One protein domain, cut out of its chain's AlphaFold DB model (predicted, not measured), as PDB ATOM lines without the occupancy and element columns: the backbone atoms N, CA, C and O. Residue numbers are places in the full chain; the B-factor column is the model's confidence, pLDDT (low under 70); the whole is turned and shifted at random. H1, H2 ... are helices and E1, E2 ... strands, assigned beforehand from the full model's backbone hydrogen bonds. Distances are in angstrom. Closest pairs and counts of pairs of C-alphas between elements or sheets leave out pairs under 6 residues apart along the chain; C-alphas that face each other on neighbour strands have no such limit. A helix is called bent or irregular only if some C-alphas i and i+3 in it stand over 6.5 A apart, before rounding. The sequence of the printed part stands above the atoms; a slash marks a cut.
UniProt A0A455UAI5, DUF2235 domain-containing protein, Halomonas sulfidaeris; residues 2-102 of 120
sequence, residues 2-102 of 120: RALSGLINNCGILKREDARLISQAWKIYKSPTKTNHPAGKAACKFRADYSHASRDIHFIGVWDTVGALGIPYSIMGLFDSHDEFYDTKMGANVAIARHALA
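What this domain is: This is residues 2 to 102 of the 120 residues of the protein "DUF2235 domain-containing protein" of Halomonas sulfidaeris (UniProt A0A455UAI5). One short helix, H1, lies in the middle, with a helical hairpin of H2 and H3 packed across one end of it and a narrow ribbon of two parallel strands, E1 and E2, along one side. Between the strands the chain swings out in a wide loop, in which residues 67 to 73 stick out; it holds the small helix H4, away from the other helices. The printed part has 101 residues, with four named helices and two named strands in the order H1 H2 H3 E1 H4 E2; the class is mixed, helices and strands. The whole is compact, with a radius of gyration of the C-alphas of 13.9 A and spans of 40 by 30 by 28 A.

How they stand to each other: H1, residues 2 to 11, touches H2, residues 16 to 29; the closest C-alphas are those of Cys 11 and Ala 25, 5.8 A apart. H2 touches H1 with residues 25 to 29 alone, and their lines stand at 71 degrees, only just about perpendicular. H3, residues 41 to 50, touches H1 about perpendicular at 84 degrees, closest at the C-alphas of Cys 11 and Arg 47, 5.4 A. H2 and H3 form a helical hairpin: they touch, closest at the C-alphas of Asp 18 and Tyr 50, 6.1 A, and run opposite ways at a shallow tilt of 14 degrees. E1, residues 57 to 63, and E2, residues 94 to 100, are parallel neighbours at 11 degrees, with N 60 and O 96 at 2.9 A and N 95 and O 57 at 2.9 A, within hydrogen-bond range. H1 and E1 are near each other, with 5 pairs of C-alphas within 10 A; the closest C-alphas of H1 and E2, those of Ser 5 and Val 94, are 7.2 A apart. H4, residues 73 to 76, is apart from H1, H2 and H3. E1, H4 and E2 make a strand-helix-strand unit, two parallel neighbour strands with a helix between them along the chain, whose crossover is right-handed. Every O i to N i+4 pair is within hydrogen-bond range in H1 and H3, and 5 of 10 in H2; H4 is too short for such a pair.

Where its parts are: H1 begins at C-alpha 2, (44.464, 19.426, -40.325), and is 13.9 A long. H2 is 19.1 A long and irregular: C-alphas 17 and 20 are 7.8 A apart. H3, 14.2 A, begins at C-alpha 41, (61.527, 14.649, -26.673). E1 is 16.9 A long, H4 4.9 A and E2 16.8 A, ending at C-alpha 100, (34.527, 16.327, -50.233).

The domain as a whole: The two C-alphas farthest apart, those of Lys 41 and Ala 102, are 40.6 A apart. The printed part has no cut; the links H2 to H3 and H4 to E2 are long. The mean pLDDT of the printed part is 73.8, with residue 2 and residues 62 to 102 under 70.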
ATOM      1  N   ARG A   2      43.117  18.987 -40.746       67.62
ATOM      2  CA  ARG A   2      44.464  19.426 -40.325       67.62
ATOM      3  C   ARG A   2      44.824  19.052 -38.884       67.62
ATOM      4  O   ARG A   2      45.877  18.465 -38.674       67.62
ATOM      5  N   ALA A   3      43.921  19.285 -37.930       75.06
ATOM      6  CA  ALA A   3      44.163  18.955 -36.525       75.06
ATOM      7  C   ALA A   3      44.388  17.452 -36.286       75.06
ATOM      8  O   ALA A   3      45.309  17.072 -35.576       75.06
ATOM      9  N   LEU A   4      43.606  16.582 -36.937       80.62
ATOM     10  CA  LEU A   4      43.787  15.130 -36.832       80.62
ATOM     11  C   LEU A   4      45.133  14.675 -37.418       80.62
ATOM     12  O   LEU A   4      45.852  13.907 -36.787       80.62
ATOM     13  N   SER A   5      45.495  15.172 -38.605       78.25
ATOM     14  CA  SER A   5      46.799  14.884 -39.217       78.25
ATOM     15  C   SER A   5      47.954  15.368 -38.333       78.25
ATOM     16  O   SER A   5      48.901  14.617 -38.102       78.25
ATOM     17  N   GLY A   6      47.846  16.580 -37.779       81.62
ATOM     18  CA  GLY A   6      48.822  17.146 -36.849       81.62
ATOM     19  C   GLY A   6      48.941  16.338 -35.558       81.62
ATOM     20  O   GLY A   6      50.054  16.028 -35.131       81.62
ATOM     21  N   LEU A   7      47.811  15.917 -34.984       88.25
ATOM     22  CA  LEU A   7      47.773  15.058 -33.804       88.25
ATOM     23  C   LEU A   7      48.450  13.713 -34.076       88.25
ATOM     24  O   LEU A   7      49.283  13.303 -33.279       88.25
ATOM     25  N   ILE A   8      48.163  13.050 -35.202       89.19
ATOM     26  CA  ILE A   8      48.802  11.766 -35.542       89.19
ATOM     27  C   ILE A   8      50.295  11.958 -35.841       89.19
ATOM     28  O   ILE A   8      51.120  11.155 -35.409       89.19
ATOM     29  N   ASN A   9      50.680  13.044 -36.517       88.25
ATOM     30  CA  ASN A   9      52.090  13.351 -36.760       88.25
ATOM     31  C   ASN A   9      52.866  13.540 -35.446       88.25
ATOM     32  O   ASN A   9      54.012  13.095 -35.326       88.25
ATOM     33  N   ASN A  10      52.234  14.200 -34.471       89.81
ATOM     34  CA  ASN A  10      52.851  14.567 -33.207       89.81
ATOM     35  C   ASN A  10      52.782  13.445 -32.158       89.81
ATOM     36  O   ASN A  10      53.772  13.136 -31.509       89.81
ATOM     37  N   CYS A  11      51.643  12.782 -32.015       93.38
ATOM     38  CA  CYS A  11      51.385  11.817 -30.947       93.38
ATOM     39  C   CYS A  11      51.177  10.384 -31.434       93.38
ATOM     40  O   CYS A  11      51.132   9.504 -30.587       93.38
ATOM     41  N   GLY A  12      51.128  10.128 -32.745       92.19
ATOM     42  CA  GLY A  12      50.915   8.790 -33.303       92.19
ATOM     43  C   GLY A  12      49.462   8.316 -33.223       92.19
ATOM     44  O   GLY A  12      48.565   9.048 -32.801       92.19
ATOM     45  N   ILE A  13      49.229   7.079 -33.664       92.69
ATOM     46  CA  ILE A  13      47.955   6.380 -33.473       92.69
ATOM     47  C   ILE A  13      48.077   5.572 -32.184       92.69
ATOM     48  O   ILE A  13      48.845   4.608 -32.140       92.69
ATOM     49  N   LEU A  14      47.343   5.971 -31.145       93.88
ATOM     50  CA  LEU A  14      47.372   5.296 -29.849       93.88
ATOM     51  C   LEU A  14      46.865   3.857 -29.977       93.88
ATOM     52  O   LEU A  14      45.900   3.582 -30.698       93.88
ATOM     53  N   LYS A  15      47.489   2.950 -29.223       93.88
ATOM     54  CA  LYS A  15      46.997   1.581 -29.059       93.88
ATOM     55  C   LYS A  15      45.654   1.610 -28.333       93.88
ATOM     56  O   LYS A  15      45.372   2.501 -27.531       93.88
ATOM     57  N   ARG A  16      44.825   0.593 -28.572       93.31
ATOM     58  CA  ARG A  16      43.478   0.508 -27.986       93.31
ATOM     59  C   ARG A  16      43.485   0.582 -26.453       93.31
ATOM     60  O   ARG A  16      42.622   1.239 -25.879       93.31
ATOM     61  N   GLU A  17      44.447  -0.068 -25.805       95.62
ATOM     62  CA  GLU A  17      44.622  -0.074 -24.343       95.62
ATOM     63  C   GLU A  17      44.934   1.310 -23.748       95.62
ATOM     64  O   GLU A  17      44.571   1.599 -22.606       95.62
ATOM     65  N   ASP A  18      45.515   2.196 -24.558       95.94
ATOM     66  CA  ASP A  18      45.949   3.533 -24.166       95.94
ATOM     67  C   ASP A  18      44.944   4.627 -24.550       95.94
ATOM     68  O   ASP A  18      45.217   5.809 -24.353       95.94
ATOM     69  N   ALA A  19      43.748   4.275 -25.038       91.31
ATOM     70  CA  ALA A  19      42.736   5.238 -25.496       91.31
ATOM     71  C   ALA A  19      42.367   6.311 -24.445       91.31
ATOM     72  O   ALA A  19      42.009   7.436 -24.791       91.31
ATOM     73  N   ARG A  20      42.521   6.014 -23.149       94.19
ATOM     74  CA  ARG A  20      42.349   6.993 -22.057       94.19
ATOM     75  C   ARG A  20      43.315   8.187 -22.131       94.19
ATOM     76  O   ARG A  20      43.048   9.229 -21.541       94.19
ATOM     77  N   LEU A  21      44.432   8.051 -22.848       94.69
ATOM     78  CA  LEU A  21      45.470   9.074 -22.989       94.69
ATOM     79  C   LEU A  21      45.194  10.059 -24.133       94.69
ATOM     80  O   LEU A  21      45.993  10.969 -24.340       94.69
ATOM     81  N   ILE A  22      44.066   9.948 -24.847       91.38
ATOM     82  CA  ILE A  22      43.706  10.883 -25.930       91.38
ATOM     83  C   ILE A  22      43.720  12.338 -25.439       91.38
ATOM     84  O   ILE A  22      44.289  13.206 -26.099       91.38
ATOM     85  N   SER A  23      43.185  12.618 -24.247       90.50
ATOM     86  CA  SER A  23      43.223  13.973 -23.676       90.50
ATOM     87  C   SER A  23      44.649  14.454 -23.384       90.50
ATOM     88  O   SER A  23      44.924  15.649 -23.466       90.50
ATOM     89  N   GLN A  24      45.574  13.548 -23.055       93.31
ATOM     90  CA  GLN A  24      46.986  13.886 -22.866       93.31
ATOM     91  C   GLN A  24      47.687  14.128 -24.206       93.31
ATOM     92  O   GLN A  24      48.406  15.118 -24.330       93.31
ATOM     93  N   ALA A  25      47.443  13.280 -25.208       92.62
ATOM     94  CA  ALA A  25      47.930  13.485 -26.570       92.62
ATOM     95  C   ALA A  25      47.490  14.857 -27.104       92.62
ATOM     96  O   ALA A  25      48.290  15.598 -27.670       92.62
ATOM     97  N   TRP A  26      46.246  15.253 -26.822       89.12
ATOM     98  CA  TRP A  26      45.732  16.573 -27.178       89.12
ATOM     99  C   TRP A  26      46.476  17.719 -26.483       89.12
ATOM    100  O   TRP A  26      46.827  18.706 -27.126       89.12
ATOM    101  N   LYS A  27      46.782  17.579 -25.185       90.81
ATOM    102  CA  LYS A  27      47.587  18.564 -24.439       90.81
ATOM    103  C   LYS A  27      49.004  18.694 -24.999       90.81
ATOM    104  O   LYS A  27      49.513  19.807 -25.072       90.81
ATOM    105  N   ILE A  28      49.633  17.581 -25.389       91.44
ATOM    106  CA  ILE A  28      50.944  17.591 -26.057       91.44
ATOM    107  C   ILE A  28      50.816  18.318 -27.398       91.44
ATOM    108  O   ILE A  28      51.570  19.249 -27.657       91.44
ATOM    109  N   TYR A  29      49.819  17.960 -28.209       88.50
ATOM    110  CA  TYR A  29      49.587  18.562 -29.520       88.50
ATOM    111  C   TYR A  29      49.348  20.077 -29.477       88.50
ATOM    112  O   TYR A  29      49.966  20.798 -30.254       88.50
ATOM    113  N   LYS A  30      48.518  20.565 -28.548       86.69
ATOM    114  CA  LYS A  30      48.236  22.003 -28.390       86.69
ATOM    115  C   LYS A  30      49.339  22.782 -27.669       86.69
ATOM    116  O   LYS A  30      49.244  24.000 -27.538       86.69
ATOM    117  N   SER A  31      50.373  22.116 -27.154       87.44
ATOM    118  CA  SER A  31      51.417  22.807 -26.406       87.44
ATOM    119  C   SER A  31      52.373  23.555 -27.343       87.44
ATOM    120  O   SER A  31      52.959  22.937 -28.231       87.44
ATOM    121  N   PRO A  32      52.659  24.848 -27.099       84.75
ATOM    122  CA  PRO A  32      53.607  25.609 -27.916       84.75
ATOM    123  C   PRO A  32      55.076  25.235 -27.647       84.75
ATOM    124  O   PRO A  32      55.981  25.674 -28.357       84.75
ATOM    125  N   THR A  33      55.350  24.437 -26.608       90.38
ATOM    126  CA  THR A  33      56.719  24.114 -26.179       90.38
ATOM    127  C   THR A  33      57.427  23.171 -27.145       90.38
ATOM    128  O   THR A  33      56.918  22.104 -27.468       90.38
ATOM    129  N   LYS A  34      58.672  23.502 -27.524       88.31
ATOM    130  CA  LYS A  34      59.515  22.718 -28.457       88.31
ATOM    131  C   LYS A  34      59.658  21.234 -28.094       88.31
ATOM    132  O   LYS A  34      59.843  20.403 -28.976       88.31
ATOM    133  N   THR A  35      59.560  20.878 -26.815       91.88
ATOM    134  CA  THR A  35      59.593  19.482 -26.345       91.88
ATOM    135  C   THR A  35      58.383  18.662 -26.785       91.88
ATOM    136  O   THR A  35      58.508  17.443 -26.895       91.88
ATOM    137  N   ASN A  36      57.255  19.322 -27.045       89.81
ATOM    138  CA  ASN A  36      55.983  18.741 -27.458       89.81
ATOM    139  C   ASN A  36      55.722  18.859 -28.968       89.81
ATOM    140  O   ASN A  36      54.688  18.399 -29.435       89.81
ATOM    141  N   HIS A  37      56.642  19.445 -29.741       88.94
ATOM    142  CA  HIS A  37      56.590  19.405 -31.208       88.94
ATOM    143  C   HIS A  37      56.850  17.979 -31.726       88.94
ATOM    144  O   HIS A  37      57.447  17.188 -30.998       88.94
ATOM    145  N   PRO A  38      56.529  17.645 -32.993       87.00
ATOM    146  CA  PRO A  38      56.657  16.278 -33.518       87.00
ATOM    147  C   PRO A  38      58.038  15.629 -33.353       87.00
ATOM    148  O   PRO A  38      58.128  14.423 -33.129       87.00
ATOM    149  N   ALA A  39      59.119  16.408 -33.429       89.00
ATOM    150  CA  ALA A  39      60.492  15.937 -33.200       89.00
ATOM    151  C   ALA A  39      60.988  16.151 -31.752       89.00
ATOM    152  O   ALA A  39      62.130  15.835 -31.421       89.00
ATOM    153  N   GLY A  40      60.151  16.722 -30.889       91.31
ATOM    154  CA  GLY A  40      60.450  17.014 -29.498       91.31
ATOM    155  C   GLY A  40      60.483  15.757 -28.629       91.31
ATOM    156  O   GLY A  40      59.798  14.766 -28.885       91.31
ATOM    157  N   LYS A  41      61.285  15.801 -27.559       94.44
ATOM    158  CA  LYS A  41      61.527  14.649 -26.673       94.44
ATOM    159  C   LYS A  41      60.243  14.056 -26.079       94.44
ATOM    160  O   LYS A  41      60.129  12.837 -26.005       94.44
ATOM    161  N   ALA A  42      59.291  14.894 -25.665       93.44
ATOM    162  CA  ALA A  42      58.059  14.435 -25.030       93.44
ATOM    163  C   ALA A  42      57.118  13.769 -26.042       93.44
ATOM    164  O   ALA A  42      56.609  12.686 -25.770       93.44
ATOM    165  N   ALA A  43      56.969  14.355 -27.233       92.88
ATOM    166  CA  ALA A  43      56.195  13.768 -28.324       92.88
ATOM    167  C   ALA A  43      56.788  12.429 -28.799       92.88
ATOM    168  O   ALA A  43      56.070  11.440 -28.940       92.88
ATOM    169  N   CYS A  44      58.113  12.365 -28.980       94.31
ATOM    170  CA  CYS A  44      58.815  11.131 -29.339       94.31
ATOM    171  C   CYS A  44      58.620  10.030 -28.290       94.31
ATOM    172  O   CYS A  44      58.317   8.895 -28.654       94.31
ATOM    173  N   LYS A  45      58.752  10.368 -27.002       96.44
ATOM    174  CA  LYS A  45      58.538   9.418 -25.908       96.44
ATOM    175  C   LYS A  45      57.091   8.931 -25.855       96.44
ATOM    176  O   LYS A  45      56.860   7.731 -25.797       96.44
ATOM    177  N   PHE A  46      56.128   9.847 -25.939       96.00
ATOM    178  CA  PHE A  46      54.707   9.506 -25.921       96.00
ATOM    179  C   PHE A  46      54.340   8.536 -27.051       96.00
ATOM    180  O   PHE A  46      53.656   7.542 -26.818       96.00
ATOM    181  N   ARG A  47      54.852   8.781 -28.265       94.94
ATOM    182  CA  ARG A  47      54.672   7.865 -29.399       94.94
ATOM    183  C   ARG A  47      55.275   6.490 -29.135       94.94
ATOM    184  O   ARG A  47      54.602   5.493 -29.373       94.94
ATOM    185  N   ALA A  48      56.520   6.441 -28.665       95.31
ATOM    186  CA  ALA A  48      57.219   5.182 -28.421       95.31
ATOM    187  C   ALA A  48      56.506   4.313 -27.373       95.31
ATOM    188  O   ALA A  48      56.413   3.098 -27.542       95.31
ATOM    189  N   ASP A  49      55.975   4.941 -26.325       96.75
ATOM    190  CA  ASP A  49      55.332   4.236 -25.219       96.75
ATOM    191  C   ASP A  49      53.915   3.750 -25.613       96.75
ATOM    192  O   ASP A  49      53.577   2.575 -25.432       96.75
ATOM    193  N   TYR A  50      53.100   4.621 -26.225       97.19
ATOM    194  CA  TYR A  50      51.637   4.430 -26.297       97.19
ATOM    195  C   TYR A  50      51.051   4.279 -27.706       97.19
ATOM    196  O   TYR A  50      49.851   4.053 -27.858       97.19
ATOM    197  N   SER A  51      51.856   4.425 -28.761       95.81
ATOM    198  CA  SER A  51      51.361   4.398 -30.145       95.81
ATOM    199  C   SER A  51      51.887   3.224 -30.957       95.81
ATOM    200  O   SER A  51      52.853   2.553 -30.593       95.81
ATOM    201  N   HIS A  52      51.227   2.969 -32.083       94.69
ATOM    202  CA  HIS A  52      51.764   2.106 -33.127       94.69
ATOM    203  C   HIS A  52      53.046   2.709 -33.726       94.69
ATOM    204  O   HIS A  52      53.204   3.928 -33.795       94.69
ATOM    205  N   ALA A  53      53.961   1.841 -34.169       89.56
ATOM    206  CA  ALA A  53      55.266   2.254 -34.688       89.56
ATOM    207  C   ALA A  53      55.163   3.112 -35.960       89.56
ATOM    208  O   ALA A  53      55.941   4.048 -36.139       89.56
ATOM    209  N   SER A  54      54.195   2.806 -36.830       87.38
ATOM    210  CA  SER A  54      53.910   3.623 -38.007       87.38
ATOM    211  C   SER A  54      52.916   4.734 -37.675       87.38
ATOM    212  O   SER A  54      51.933   4.537 -36.959       87.38
ATOM    213  N   ARG A  55      53.179   5.906 -38.252       82.75
ATOM    214  CA  ARG A  55      52.305   7.088 -38.252       82.75
ATOM    215  C   ARG A  55      51.929   7.513 -39.672       82.75
ATOM    216  O   ARG A  55      51.448   8.633 -39.866       82.75
ATOM    217  N   ASP A  56      52.214   6.646 -40.641       82.88
ATOM    218  CA  ASP A  56      52.004   6.921 -42.052       82.88
ATOM    219  C   ASP A  56      50.531   6.735 -42.369       82.88
ATOM    220  O   ASP A  56      49.935   5.683 -42.124       82.88
ATOM    221  N   ILE A  57      49.934   7.787 -42.908       77.12
ATOM    222  CA  ILE A  57      48.531   7.800 -43.266       77.12
ATOM    223  C   ILE A  57      48.453   7.744 -44.781       77.12
ATOM    224  O   ILE A  57      48.712   8.730 -45.475       77.12
ATOM    225  N   HIS A  58      48.097   6.569 -45.299       79.25
ATOM    226  CA  HIS A  58      47.961   6.369 -46.737       79.25
ATOM    227  C   HIS A  58      46.848   7.246 -47.323       79.25
ATOM    228  O   HIS A  58      47.029   7.867 -48.366       79.25
ATOM    229  N   PHE A  59      45.715   7.340 -46.625       75.88
ATOM    230  CA  PHE A  59      44.556   8.094 -47.081       75.88
ATOM    231  C   PHE A  59      43.795   8.719 -45.907       75.88
ATOM    232  O   PHE A  59      43.481   8.036 -44.934       75.88
ATOM    233  N   ILE A  60      43.460  10.006 -46.026       77.75
ATOM    234  CA  ILE A  60      42.463  10.680 -45.186       77.75
ATOM    235  C   ILE A  60      41.364  11.214 -46.097       77.75
ATOM    236  O   ILE A  60      41.609  12.107 -46.912       77.75
ATOM    237  N   GLY A  61      40.153  10.693 -45.913       75.31
ATOM    238  CA  GLY A  61      38.931  11.236 -46.492       75.31
ATOM    239  C   GLY A  61      38.133  11.969 -45.423       75.31
ATOM    240  O   GLY A  61      37.873  11.407 -44.360       75.31
ATOM    241  N   VAL A  62      37.751  13.214 -45.693       69.38
ATOM    242  CA  VAL A  62      36.759  13.943 -44.892       69.38
ATOM    243  C   VAL A  62      35.571  14.244 -45.788       69.38
ATOM    244  O   VAL A  62      35.753  14.737 -46.902       69.38
ATOM    245  N   TRP A  63      34.379  13.918 -45.302       63.31
ATOM    246  CA  TRP A  63      33.129  14.261 -45.957       63.31
ATOM    247  C   TRP A  63      32.464  15.367 -45.152       63.31
ATOM    248  O   TRP A  63      32.135  15.153 -43.985       63.31
ATOM    249  N   ASP A  64      32.305  16.538 -45.758       56.41
ATOM    250  CA  ASP A  64      31.493  17.605 -45.191       56.41
ATOM    251  C   ASP A  64      30.043  17.336 -45.612       56.41
ATOM    252  O   ASP A  64      29.587  17.733 -46.684       56.41
ATOM    253  N   THR A  65      29.342  16.495 -44.850       44.97
ATOM    254  CA  THR A  65      27.898  16.312 -45.035       44.97
ATOM    255  C   THR A  65      27.178  17.402 -44.256       44.97
ATOM    256  O   THR A  65      27.328  17.478 -43.037       44.97
ATOM    257  N   VAL A  66      26.324  18.184 -44.922       48.88
ATOM    258  CA  VAL A  66      25.243  18.918 -44.246       48.88
ATOM    259  C   VAL A  66      24.470  17.928 -43.371       48.88
ATOM    260  O   VAL A  66      23.762  17.059 -43.871       48.88
ATOM    261  N   GLY A  67      24.672  18.017 -42.056       41.34
ATOM    262  CA  GLY A  67      24.110  17.088 -41.079       41.34
ATOM    263  C   GLY A  67      25.176  16.530 -40.144       41.34
ATOM    264  O   GLY A  67      25.747  15.469 -40.381       41.34
ATOM    265  N   ALA A  68      25.419  17.244 -39.047       50.12
ATOM    266  CA  ALA A  68      26.190  16.753 -37.916       50.12
ATOM    267  C   ALA A  68      25.547  15.478 -37.344       50.12
ATOM    268  O   ALA A  68      24.605  15.553 -36.562       50.12
ATOM    269  N   LEU A  69      26.050  14.302 -37.715       46.97
ATOM    270  CA  LEU A  69      25.733  13.065 -37.006       46.97
ATOM    271  C   LEU A  69      26.859  12.042 -37.197       46.97
ATOM    272  O   LEU A  69      26.794  11.169 -38.055       46.97
ATOM    273  N   GLY A  70      27.930  12.148 -36.410       44.75
ATOM    274  CA  GLY A  70      28.953  11.099 -36.443       44.75
ATOM    275  C   GLY A  70      30.195  11.307 -35.589       44.75
ATOM    276  O   GLY A  70      30.882  10.335 -35.295       44.75
ATOM    277  N   ILE A  71      30.493  12.532 -35.153       48.31
ATOM    278  CA  ILE A  71      31.652  12.784 -34.293       48.31
ATOM    279  C   ILE A  71      31.206  12.722 -32.821       48.31
ATOM    280  O   ILE A  71      30.341  13.506 -32.428       48.31
ATOM    281  N   PRO A  72      31.758  11.809 -31.995       48.28
ATOM    282  CA  PRO A  72      31.477  11.751 -30.564       48.28
ATOM    283  C   PRO A  72      31.605  13.130 -29.904       48.28
ATOM    284  O   PRO A  72      32.563  13.856 -30.159       48.28
ATOM    285  N   TYR A  73      30.677  13.477 -29.012       52.00
ATOM    286  CA  TYR A  73      30.623  14.797 -28.361       52.00
ATOM    287  C   TYR A  73      31.934  15.181 -27.640       52.00
ATOM    288  O   TYR A  73      32.311  16.350 -27.586       52.00
ATOM    289  N   SER A  74      32.678  14.187 -27.143       52.44
ATOM    290  CA  SER A  74      34.005  14.358 -26.533       52.44
ATOM    291  C   SER A  74      35.067  14.871 -27.505       52.44
ATOM    292  O   SER A  74      35.989  15.567 -27.092       52.44
ATOM    293  N   ILE A  75      34.942  14.517 -28.782       50.91
ATOM    294  CA  ILE A  75      35.795  14.991 -29.864       50.91
ATOM    295  C   ILE A  75      35.360  16.423 -30.189       50.91
ATOM    296  O   ILE A  75      36.209  17.300 -30.162       50.91
ATOM    297  N   MET A  76      34.057  16.699 -30.325       51.59
ATOM    298  CA  MET A  76      33.499  18.032 -30.628       51.59
ATOM    299  C   MET A  76      34.018  19.158 -29.709       51.59
ATOM    300  O   MET A  76      34.493  20.174 -30.206       51.59
ATOM    301  N   GLY A  77      34.016  18.957 -28.384       54.41
ATOM    302  CA  GLY A  77      34.492  19.960 -27.415       54.41
ATOM    303  C   GLY A  77      35.998  20.263 -27.469       54.41
ATOM    304  O   GLY A  77      36.464  21.190 -26.815       54.41
ATOM    305  N   LEU A  78      36.778  19.490 -28.232       54.59
ATOM    306  CA  LEU A  78      38.209  19.724 -28.436       54.59
ATOM    307  C   LEU A  78      38.497  20.635 -29.644       54.59
ATOM    308  O   LEU A  78      39.585  21.213 -29.676       54.59
ATOM    309  N   PHE A  79      37.551  20.777 -30.588       51.69
ATOM    310  CA  PHE A  79      37.676  21.569 -31.832       51.69
ATOM    311  C   PHE A  79      37.110  22.989 -31.717       51.69
ATOM    312  O   PHE A  79      36.792  23.595 -32.738       51.69
ATOM    313  N   ASP A  80      36.938  23.509 -30.500       45.47
ATOM    314  CA  ASP A  80      36.364  24.838 -30.306       45.47
ATOM    315  C   ASP A  80      37.163  25.918 -31.066       45.47
ATOM    316  O   ASP A  80      38.389  25.843 -31.200       45.47
ATOM    317  N   SER A  81      36.435  26.901 -31.592       44.75
ATOM    318  CA  SER A  81      36.724  27.746 -32.771       44.75
ATOM    319  C   SER A  81      37.951  28.676 -32.708       44.75
ATOM    320  O   SER A  81      38.142  29.507 -33.590       44.75
ATOM    321  N   HIS A  82      38.821  28.535 -31.708       42.06
ATOM    322  CA  HIS A  82      40.060  29.315 -31.565       42.06
ATOM    323  C   HIS A  82      41.299  28.661 -32.217       42.06
ATOM    324  O   HIS A  82      42.397  29.215 -32.164       42.06
ATOM    325  N   ASP A  83      41.145  27.488 -32.840       45.97
ATOM    326  CA  ASP A  83      42.253  26.672 -33.360       45.97
ATOM    327  C   ASP A  83      42.712  27.032 -34.797       45.97
ATOM    328  O   ASP A  83      43.583  26.352 -35.347       45.97
ATOM    329  N   GLU A  84      42.190  28.097 -35.421       41.69
ATOM    330  CA  GLU A  84      42.553  28.473 -36.806       41.69
ATOM    331  C   GLU A  84      44.043  28.821 -37.000       41.69
ATOM    332  O   GLU A  84      44.555  28.755 -38.122       41.69
ATOM    333  N   PHE A  85      44.777  29.113 -35.921       35.41
ATOM    334  CA  PHE A  85      46.140  29.652 -35.996       35.41
ATOM    335  C   PHE A  85      47.285  28.710 -35.604       35.41
ATOM    336  O   PHE A  85      48.437  29.147 -35.589       35.41
ATOM    337  N   TYR A  86      47.039  27.418 -35.364       38.97
ATOM    338  CA  TYR A  86      48.132  26.478 -35.083       38.97
ATOM    339  C   TYR A  86      48.399  25.524 -36.254       38.97
ATOM    340  O   TYR A  86      47.809  24.459 -36.414       38.97
ATOM    341  N   ASP A  87      49.377  25.953 -37.048       40.16
ATOM    342  CA  ASP A  87      50.193  25.187 -37.987       40.16
ATOM    343  C   ASP A  87      49.533  24.766 -39.321       40.16
ATOM    344  O   ASP A  87      48.682  23.880 -39.451       40.16
ATOM    345  N   THR A  88      49.955  25.466 -40.373       36.34
ATOM    346  CA  THR A  88      49.578  25.333 -41.791       36.34
ATOM    347  C   THR A  88      50.359  24.274 -42.545       36.34
ATOM    348  O   THR A  88      50.178  24.134 -43.754       36.34
ATOM    349  N   LYS A  89      51.178  23.469 -41.869       43.12
ATOM    350  CA  LYS A  89      51.902  22.388 -42.534       43.12
ATOM    351  C   LYS A  89      51.228  21.058 -42.245       43.12
ATOM    352  O   LYS A  89      51.407  20.460 -41.189       43.12
ATOM    353  N   MET A  90      50.443  20.603 -43.225       50.75
ATOM    354  CA  MET A  90      50.066  19.198 -43.355       50.75
ATOM    355  C   MET A  90      51.349  18.376 -43.149       50.75
ATOM    356  O   MET A  90      52.343  18.604 -43.841       50.75
ATOM    357  N   GLY A  91      51.382  17.534 -42.114       53.28
ATOM    358  CA  GLY A  91      52.586  16.771 -41.805       53.28
ATOM    359  C   GLY A  91      52.946  15.890 -42.998       53.28
ATOM    360  O   GLY A  91      52.060  15.352 -43.659       53.28
ATOM    361  N   ALA A  92      54.241  15.710 -43.269       60.34
ATOM    362  CA  ALA A  92      54.723  14.848 -44.358       60.34
ATOM    363  C   ALA A  92      54.276  13.372 -44.229       60.34
ATOM    364  O   ALA A  92      54.568  12.557 -45.094       60.34
ATOM    365  N   ASN A  93      53.581  13.024 -43.143       65.38
ATOM    366  CA  ASN A  93      53.057  11.701 -42.838       65.38
ATOM    367  C   ASN A  93      51.711  11.381 -43.517       65.38
ATOM    368  O   ASN A  93      51.190  10.291 -43.302       65.38
ATOM    369  N   VAL A  94      51.120  12.296 -44.296       62.22
ATOM    370  CA  VAL A  94      49.888  12.032 -45.061       62.22
ATOM    371  C   VAL A  94      50.214  11.936 -46.545       62.22
ATOM    372  O   VAL A  94      50.602  12.928 -47.155       62.22
ATOM    373  N   ALA A  95      50.024  10.754 -47.133       64.88
ATOM    374  CA  ALA A  95      50.294  10.530 -48.551       64.88
ATOM    375  C   ALA A  95      49.175  11.085 -49.443       64.88
ATOM    376  O   ALA A  95      49.439  11.719 -50.464       64.88
ATOM    377  N   ILE A  96      47.913  10.855 -49.063       63.00
ATOM    378  CA  ILE A  96      46.752  11.267 -49.854       63.00
ATOM    379  C   ILE A  96      45.696  11.887 -48.941       63.00
ATOM    380  O   ILE A  96      45.180  11.262 -48.016       63.00
ATOM    381  N   ALA A  97      45.338  13.127 -49.254       56.84
ATOM    382  CA  ALA A  97      44.260  13.866 -48.622       56.84
ATOM    383  C   ALA A  97      43.138  14.131 -49.633       56.84
ATOM    384  O   ALA A  97      43.400  14.601 -50.748       56.84
ATOM    385  N   ARG A  98      41.889  13.849 -49.253       61.47
ATOM    386  CA  ARG A  98      40.689  14.231 -50.010       61.47
ATOM    387  C   ARG A  98      39.663  14.846 -49.059       61.47
ATOM    388  O   ARG A  98      39.395  14.298 -47.992       61.47
ATOM    389  N   HIS A  99      39.104  15.983 -49.453       60.22
ATOM    390  CA  HIS A  99      38.030  16.658 -48.734       60.22
ATOM    391  C   HIS A  99      36.866  16.839 -49.708       60.22
ATOM    392  O   HIS A  99      37.022  17.527 -50.715       60.22
ATOM    393  N   ALA A 100      35.747  16.162 -49.455       58.34
ATOM    394  CA  ALA A 100      34.527  16.327 -50.233       58.34
ATOM    395  C   ALA A 100      33.713  17.462 -49.602       58.34
ATOM    396  O   ALA A 100      33.145  17.279 -48.527       58.34
ATOM    397  N   LEU A 101      33.723  18.625 -50.255       52.59
ATOM    398  CA  LEU A 101      32.921  19.793 -49.891       52.59
ATOM    399  C   LEU A 101      31.589  19.733 -50.643       52.59
ATOM    400  O   LEU A 101      31.576  19.487 -51.853       52.59
ATOM    401  N   ALA A 102      30.478  19.957 -49.946       53.59
ATOM    402  CA  ALA A 102      29.192  20.162 -50.599       53.59
ATOM    403  C   ALA A 102      29.226  21.490 -51.383       53.59
ATOM    404  O   ALA A 102      29.591  22.526 -50.838       53.59
TER     405      ALA A 102